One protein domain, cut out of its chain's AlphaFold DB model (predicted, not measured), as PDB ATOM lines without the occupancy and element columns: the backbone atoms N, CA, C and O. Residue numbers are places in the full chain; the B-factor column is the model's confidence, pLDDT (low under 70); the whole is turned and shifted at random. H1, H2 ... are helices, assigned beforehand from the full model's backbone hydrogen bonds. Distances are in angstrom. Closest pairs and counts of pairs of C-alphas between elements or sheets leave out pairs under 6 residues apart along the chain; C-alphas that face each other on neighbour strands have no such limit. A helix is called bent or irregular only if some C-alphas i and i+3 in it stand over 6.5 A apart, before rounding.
ATOM      1  N   CYS A   2      35.522  42.149  39.779       83.31
ATOM      2  CA  CYS A   2      34.506  41.353  39.061       83.31
ATOM      3  C   CYS A   2      35.031  40.043  38.432       83.31
ATOM      4  O   CYS A   2      34.384  39.008  38.547       83.31
ATOM      5  N   ALA A   3      36.243  40.043  37.864       85.25
ATOM      6  CA  ALA A   3      36.863  38.825  37.322       85.25
ATOM      7  C   ALA A   3      37.061  37.719  38.379       85.25
ATOM      8  O   ALA A   3      36.978  36.531  38.075       85.25
ATOM      9  N   ARG A   4      37.290  38.102  39.644       92.75
ATOM     10  CA  ARG A   4      37.459  37.151  40.753       92.75
ATOM     11  C   ARG A   4      36.124  36.517  41.140       92.75
ATOM     12  O   ARG A   4      36.088  35.317  41.378       92.75
ATOM     13  N   ALA A   5      35.034  37.287  41.118       92.12
ATOM     14  CA  ALA A   5      33.690  36.758  41.346       92.12
ATOM     15  C   ALA A   5      33.319  35.692  40.303       92.12
ATOM     16  O   ALA A   5      32.843  34.623  40.671       92.12
ATOM     17  N   GLY A   6      33.631  35.925  39.022       90.00
ATOM     18  CA  GLY A   6      33.428  34.925  37.968       90.00
ATOM     19  C   GLY A   6      34.165  33.609  38.238       90.00
ATOM     20  O   GLY A   6      33.582  32.536  38.101       90.00
ATOM     21  N   GLY A   7      35.415  33.684  38.709       91.62
ATOM     22  CA  GLY A   7      36.194  32.503  39.094       91.62
ATOM     23  C   GLY A   7      35.596  31.711  40.264       91.62
ATOM     24  O   GLY A   7      35.662  30.485  40.260       91.62
ATOM     25  N   VAL A   8      34.967  32.387  41.232       93.88
ATOM     26  CA  VAL A   8      34.274  31.738  42.365       93.88
ATOM     27  C   VAL A   8      32.945  31.111  41.929       93.88
ATOM     28  O   VAL A   8      32.581  30.036  42.402       93.88
ATOM     29  N   ILE A   9      32.229  31.751  41.003       91.69
ATOM     30  CA  ILE A   9      30.919  31.295  40.518       91.69
ATOM     31  C   ILE A   9      31.054  30.122  39.525       91.69
ATOM     32  O   ILE A   9      30.186  29.250  39.480       91.69
ATOM     33  N   ALA A  10      32.152  30.034  38.769       90.56
ATOM     34  CA  ALA A  10      32.392  28.972  37.788       90.56
ATOM     35  C   ALA A  10      32.223  27.524  38.322       90.56
ATOM     36  O   ALA A  10      31.476  26.757  37.703       90.56
ATOM     37  N   PRO A  11      32.830  27.109  39.456       91.31
ATOM     38  CA  PRO A  11      32.611  25.769  40.009       91.31
ATOM     39  C   PRO A  11      31.168  25.546  40.494       91.31
ATOM     40  O   PRO A  11      30.657  24.431  40.392       91.31
ATOM     41  N   ILE A  12      30.479  26.594  40.957       90.69
ATOM     42  CA  ILE A  12      29.064  26.532  41.362       90.69
ATOM     43  C   ILE A  12      28.176  26.246  40.144       90.69
ATOM     44  O   ILE A  12      27.303  25.380  40.197       90.69
ATOM     45  N   ILE A  13      28.447  26.898  39.009       90.62
ATOM     46  CA  ILE A  13      27.766  26.612  37.736       90.62
ATOM     47  C   ILE A  13      28.046  25.172  37.284       90.62
ATOM     48  O   ILE A  13      27.148  24.491  36.792       90.62
ATOM     49  N   TYR A  14      29.268  24.670  37.477       89.38
ATOM     50  CA  TYR A  14      29.604  23.282  37.149       89.38
ATOM     51  C   TYR A  14      28.819  22.267  37.994       89.38
ATOM     52  O   TYR A  14      28.363  21.254  37.462       89.38
ATOM     53  N   LEU A  15      28.595  22.545  39.280       89.62
ATOM     54  CA  LEU A  15      27.763  21.714  40.162       89.62
ATOM     55  C   LEU A  15      26.300  21.644  39.692       89.62
ATOM     56  O   LEU A  15      25.650  20.608  39.843       89.62
ATOM     57  N   LEU A  16      25.803  22.697  39.033       84.56
ATOM     58  CA  LEU A  16      24.456  22.745  38.454       84.56
ATOM     59  C   LEU A  16      24.248  21.721  37.320       84.56
ATOM     60  O   LEU A  16      23.111  21.368  36.996       84.56
ATOM     61  N   ARG A  17      25.336  21.160  36.771       86.12
ATOM     62  CA  ARG A  17      25.296  20.035  35.823       86.12
ATOM     63  C   ARG A  17      24.552  18.818  36.378       86.12
ATOM     64  O   ARG A  17      23.998  18.051  35.593       86.12
ATOM     65  N   ASN A  18      24.541  18.640  37.700       86.75
ATOM     66  CA  ASN A  18      23.870  17.515  38.354       86.75
ATOM     67  C   ASN A  18      22.341  17.575  38.213       86.75
ATOM     68  O   ASN A  18      21.699  16.531  38.208       86.75
ATOM     69  N   LEU A  19      21.765  18.772  38.058       84.50
ATOM     70  CA  LEU A  19      20.334  18.949  37.797       84.50
ATOM     71  C   LEU A  19      20.017  18.844  36.300       84.50
ATOM     72  O   LEU A  19      18.968  18.342  35.907       84.50
ATOM     73  N   SER A  20      20.910  19.338  35.444       81.06
ATOM     74  CA  SER A  20      20.746  19.290  33.991       81.06
ATOM     75  C   SER A  20      22.098  19.386  33.295       81.06
ATOM     76  O   SER A  20      22.821  20.370  33.445       81.06
ATOM     77  N   ARG A  21      22.423  18.395  32.456       83.75
ATOM     78  CA  ARG A  21      23.719  18.311  31.755       83.75
ATOM     79  C   ARG A  21      24.018  19.533  30.872       83.75
ATOM     80  O   ARG A  21      25.181  19.881  30.692       83.75
ATOM     81  N   HIS A  22      22.981  20.186  30.352       88.75
ATOM     82  CA  HIS A  22      23.092  21.336  29.450       88.75
ATOM     83  C   HIS A  22      23.166  22.691  30.169       88.75
ATOM     84  O   HIS A  22      23.549  23.678  29.544       88.75
ATOM     85  N   ALA A  23      22.849  22.759  31.467       89.25
ATOM     86  CA  ALA A  23      22.764  24.027  32.195       89.25
ATOM     87  C   ALA A  23      24.080  24.833  32.197       89.25
ATOM     88  O   ALA A  23      24.027  26.025  31.892       89.25
ATOM     89  N   PRO A  24      25.270  24.234  32.431       89.62
ATOM     90  CA  PRO A  24      26.521  24.990  32.386       89.62
ATOM     91  C   PRO A  24      26.790  25.597  31.007       89.62
ATOM     92  O   PRO A  24      27.173  26.758  30.917       89.62
ATOM     93  N   MET A  25      26.547  24.840  29.928       91.06
ATOM     94  CA  MET A  25      26.755  25.326  28.557       91.06
ATOM     95  C   MET A  25      25.874  26.534  28.246       91.06
ATOM     96  O   MET A  25      26.358  27.510  27.680       91.06
ATOM     97  N   VAL A  26      24.601  26.495  28.647       93.56
ATOM     98  CA  VAL A  26      23.668  27.605  28.415       93.56
ATOM     99  C   VAL A  26      24.104  28.858  29.177       93.56
ATOM    100  O   VAL A  26      24.138  29.940  28.597       93.56
ATOM    101  N   VAL A  27      24.507  28.727  30.446       93.00
ATOM    102  CA  VAL A  27      24.960  29.870  31.260       93.00
ATOM    103  C   VAL A  27      26.245  30.477  30.697       93.00
ATOM    104  O   VAL A  27      26.309  31.687  30.482       93.00
ATOM    105  N   PHE A  28      27.250  29.649  30.400       90.88
ATOM    106  CA  PHE A  28      28.506  30.128  29.820       90.88
ATOM    107  C   PHE A  28      28.339  30.689  28.403       90.88
ATOM    108  O   PHE A  28      29.139  31.532  28.010       90.88
ATOM    109  N   GLY A  29      27.316  30.272  27.654       93.38
ATOM    110  CA  GLY A  29      26.976  30.854  26.355       93.38
ATOM    111  C   GLY A  29      26.233  32.189  26.462       93.38
ATOM    112  O   GLY A  29      26.548  33.126  25.734       93.38
ATOM    113  N   LEU A  30      25.277  32.316  27.386       95.56
ATOM    114  CA  LEU A  30      24.459  33.527  27.532       95.56
ATOM    115  C   LEU A  30      25.191  34.673  28.244       95.56
ATOM    116  O   LEU A  30      25.043  35.828  27.846       95.56
ATOM    117  N   CYS A  31      26.002  34.385  29.265       93.75
ATOM    118  CA  CYS A  31      26.762  35.404  29.997       93.75
ATOM    119  C   CYS A  31      27.605  36.336  29.101       93.75
ATOM    120  O   CYS A  31      27.475  37.554  29.244       93.75
ATOM    121  N   PRO A  32      28.454  35.835  28.181       93.25
ATOM    122  CA  PRO A  32      29.243  36.697  27.307       93.25
ATOM    123  C   PRO A  32      28.388  37.435  26.275       93.25
ATOM    124  O   PRO A  32      28.761  38.539  25.902       93.25
ATOM    125  N   LEU A  33      27.239  36.895  25.849       96.31
ATOM    126  CA  LEU A  33      26.320  37.611  24.955       96.31
ATOM    127  C   LEU A  33      25.711  38.835  25.642       96.31
ATOM    128  O   LEU A  33      25.665  39.912  25.052       96.31
ATOM    129  N   ILE A  34      25.304  38.689  26.904       95.62
ATOM    130  CA  ILE A  34      24.848  39.821  27.721       95.62
ATOM    131  C   ILE A  34      25.999  40.814  27.909       95.62
ATOM    132  O   ILE A  34      25.805  42.013  27.743       95.62
ATOM    133  N   GLY A  35      27.208  40.320  28.197       93.81
ATOM    134  CA  GLY A  35      28.408  41.152  28.281       93.81
ATOM    135  C   GLY A  35      28.652  41.955  27.002       93.81
ATOM    136  O   GLY A  35      28.831  43.164  27.073       93.81
ATOM    137  N   ALA A  36      28.580  41.313  25.837       94.12
ATOM    138  CA  ALA A  36      28.738  41.958  24.539       94.12
ATOM    139  C   ALA A  36      27.647  43.012  24.281       94.12
ATOM    140  O   ALA A  36      27.953  44.135  23.879       94.12
ATOM    141  N   ALA A  37      26.386  42.701  24.584       94.94
ATOM    142  CA  ALA A  37      25.298  43.672  24.480       94.94
ATOM    143  C   ALA A  37      25.533  44.893  25.388       94.94
ATOM    144  O   ALA A  37      25.352  46.030  24.960       94.94
ATOM    145  N   LEU A  38      26.010  44.672  26.616       92.25
ATOM    146  CA  LEU A  38      26.377  45.748  27.539       92.25
ATOM    147  C   LEU A  38      27.588  46.550  27.045       92.25
ATOM    148  O   LEU A  38      27.630  47.758  27.253       92.25
ATOM    149  N   THR A  39      28.552  45.931  26.356       91.06
ATOM    150  CA  THR A  39      29.669  46.689  25.766       91.06
ATOM    151  C   THR A  39      29.227  47.636  24.656       91.06
ATOM    152  O   THR A  39      29.886  48.645  24.449       91.06
ATOM    153  N   MET A  40      28.089  47.389  24.001       88.62
ATOM    154  CA  MET A  40      27.528  48.336  23.030       88.62
ATOM    155  C   MET A  40      27.040  49.640  23.694       88.62
ATOM    156  O   MET A  40      26.960  50.667  23.029       88.62
ATOM    157  N   PHE A  41      26.746  49.618  25.002       87.81
ATOM    158  CA  PHE A  41      26.455  50.824  25.789       87.81
ATOM    159  C   PHE A  41      27.715  51.567  26.246       87.81
ATOM    160  O   PHE A  41      27.608  52.704  26.709       87.81
ATOM    161  N   LEU A  42      28.897  50.949  26.163       86.94
ATOM    162  CA  LEU A  42      30.131  51.645  26.495       86.94
ATOM    163  C   LEU A  42      30.476  52.633  25.375       86.94
ATOM    164  O   LEU A  42      30.385  52.282  24.197       86.94
ATOM    165  N   PRO A  43      30.900  53.861  25.720       79.88
ATOM    166  CA  PRO A  43      31.367  54.807  24.724       79.88
ATOM    167  C   PRO A  43      32.586  54.230  24.011       79.88
ATOM    168  O   PRO A  43      33.425  53.567  24.624       79.88
ATOM    169  N   GLU A  44      32.712  54.527  22.722       83.06
ATOM    170  CA  GLU A  44      33.895  54.151  21.961       83.06
ATOM    171  C   GLU A  44      35.149  54.734  22.642       83.06
ATOM    172  O   GLU A  44      35.241  55.944  22.895       83.06
ATOM    173  N   THR A  45      36.094  53.862  22.995       82.69
ATOM    174  CA  THR A  45      37.390  54.231  23.587       82.69
ATOM    175  C   THR A  45      38.534  54.160  22.581       82.69
ATOM    176  O   THR A  45      39.658  54.541  22.905       82.69
ATOM    177  N   ALA A  46      38.271  53.697  21.356       76.00
ATOM    178  CA  ALA A  46      39.262  53.679  20.293       76.00
ATOM    179  C   ALA A  46      39.676  55.115  19.921       76.00
ATOM    180  O   ALA A  46      38.866  56.037  19.955       76.00
ATOM    181  N   HIS A  47      40.959  55.308  19.605       71.19
ATOM    182  CA  HIS A  47      41.557  56.591  19.197       71.19
ATOM    183  C   HIS A  47      41.499  57.750  20.206       71.19
ATOM    184  O   HIS A  47      41.952  58.849  19.882       71.19
ATOM    185  N   LYS A  48      41.023  57.530  21.435       74.25
ATOM    186  CA  LYS A  48      41.138  58.528  22.504       74.25
ATOM    187  C   LYS A  48      42.528  58.429  23.147       74.25
ATOM    188  O   LYS A  48      42.892  57.332  23.579       74.25
ATOM    189  N   PRO A  49      43.315  59.523  23.203       75.81
ATOM    190  CA  PRO A  49      44.565  59.523  23.952       75.81
ATOM    191  C   PRO A  49      44.253  59.243  25.422       75.81
ATOM    192  O   PRO A  49      43.253  59.729  25.955       75.81
ATOM    193  N   LEU A  50      45.078  58.414  26.057       78.00
ATOM    194  CA  LEU A  50      44.946  58.170  27.483       78.00
ATOM    195  C   LEU A  50      45.320  59.479  28.198       78.00
ATOM    196  O   LEU A  50      46.397  60.003  27.926       78.00
ATOM    197  N   PRO A  51      44.447  60.056  29.038       78.00
ATOM    198  CA  PRO A  51      44.786  61.281  29.742       78.00
ATOM    199  C   PRO A  51      45.894  60.979  30.756       78.00
ATOM    200  O   PRO A  51      45.696  60.197  31.687       78.00
ATOM    201  N   ASP A  52      47.059  61.589  30.557       80.62
ATOM    202  CA  ASP A  52      48.246  61.394  31.399       80.62
ATOM    203  C   ASP A  52      48.321  62.412  32.553       80.62
ATOM    204  O   ASP A  52      49.071  62.224  33.512       80.62
ATOM    205  N   THR A  53      47.532  63.492  32.487       84.44
ATOM    206  CA  THR A  53      47.499  64.577  33.481       84.44
ATOM    207  C   THR A  53      46.087  64.828  34.005       84.44
ATOM    208  O   THR A  53      45.097  64.486  33.355       84.44
ATOM    209  N   ILE A  54      45.981  65.427  35.196       81.44
ATOM    210  CA  ILE A  54      44.683  65.748  35.811       81.44
ATOM    211  C   ILE A  54      43.945  66.788  34.953       81.44
ATOM    212  O   ILE A  54      42.753  66.628  34.689       81.44
ATOM    213  N   GLU A  55      44.669  67.773  34.418       79.50
ATOM    214  CA  GLU A  55      44.126  68.791  33.518       79.50
ATOM    215  C   GLU A  55      43.533  68.207  32.217       79.50
ATOM    216  O   GLU A  55      42.547  68.742  31.703       79.50
ATOM    217  N   ASP A  56      44.081  67.105  31.685       76.88
ATOM    218  CA  ASP A  56      43.510  66.418  30.515       76.88
ATOM    219  C   ASP A  56      42.184  65.720  30.843       76.88
ATOM    220  O   ASP A  56      41.254  65.744  30.032       76.88
ATOM    221  N   VAL A  57      42.048  65.141  32.042       76.88
ATOM    222  CA  VAL A  57      40.787  64.521  32.489       76.88
ATOM    223  C   VAL A  57      39.692  65.579  32.636       76.88
ATOM    224  O   VAL A  57      38.566  65.364  32.182       76.88
ATOM    225  N   GLU A  58      40.020  66.742  33.204       80.62
ATOM    226  CA  GLU A  58      39.071  67.847  33.381       80.62
ATOM    227  C   GLU A  58      38.627  68.465  32.045       80.62
ATOM    228  O   GLU A  58      37.454  68.811  31.879       80.62
ATOM    229  N   ARG A  59      39.527  68.546  31.055       69.69
ATOM    230  CA  ARG A  59      39.203  69.031  29.699       69.69
ATOM    231  C   ARG A  59      38.381  68.044  28.870       69.69
ATOM    232  O   ARG A  59      37.615  68.483  28.014       69.69
ATOM    233  N   THR A  60      38.518  66.739  29.112       67.44
ATOM    234  CA  THR A  60      37.858  65.682  28.313       67.44
ATOM    235  C   THR A  60      36.366  65.506  28.650       67.44
ATOM    236  O   THR A  60      35.654  64.778  27.962       67.44
ATOM    237  N   GLY A  61      35.848  66.261  29.622       58.28
ATOM    238  CA  GLY A  61      34.417  66.523  29.742       58.28
ATOM    239  C   GLY A  61      33.708  65.649  30.767       58.28
ATOM    240  O   GLY A  61      33.196  64.574  30.465       58.28
TER     241      GLY A  61
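What this domain is: This is residues 2 to 61 of the 63 residues of the protein "Si:dkey-119m7.8" of Sinocyclocheilus anshuiensis (UniProt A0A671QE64). Two long helices, H1 and H2, make an open helical hairpin that touches near its turn and spreads toward the other end. From there a long link, residues 40 to 53, runs on to a short helix, H3, far from both. The printed part has 60 residues with three named helices, H1, H2 and H3 in that order, and is all helix. It is extended, with a radius of gyration of the C-alphas of 18.6 A, a rod of 55 by 21 by 15 A.

How they stand to each other: H1, residues 2 to 18, and H2, residues 23 to 39, form a helical hairpin. They touch, H1 with residues 13 to 17 alone and H2 with residues 23 to 27 alone; the closest C-alphas, those of Ile 13 and Pro 24, are 5.7 A apart. They run opposite ways at a shallow tilt of 29 degrees. H3, residues 54 to 59, is apart from both. Every O i to N i+4 pair is within hydrogen-bond range in H3, against 9 of 13 in H1 and 11 of 13 in H2.

Where its parts are: H1 begins at C-alpha 2 (34.506, 41.353, 39.061) and is 26.1 A long, with a kink of 30 degrees near residue 9; it is only just irregular, C-alphas 8 and 11 being 6.6 A apart. H2 is 24.5 A long and neither bent nor irregular, but only just: C-alphas 29 and 32 are 6.3 A apart. H3 is 8.8 A long and ends at C-alpha 59 (39.203, 69.031, 29.699).

The domain as a whole: The C-alphas farthest apart, those of Leu 19 and Glu 55, are 55.4 A apart. The printed part has no cut. The link from H1 to H2 is tight and that from H2 to H3 is long. Residues 59 to 61 have pLDDT under 70.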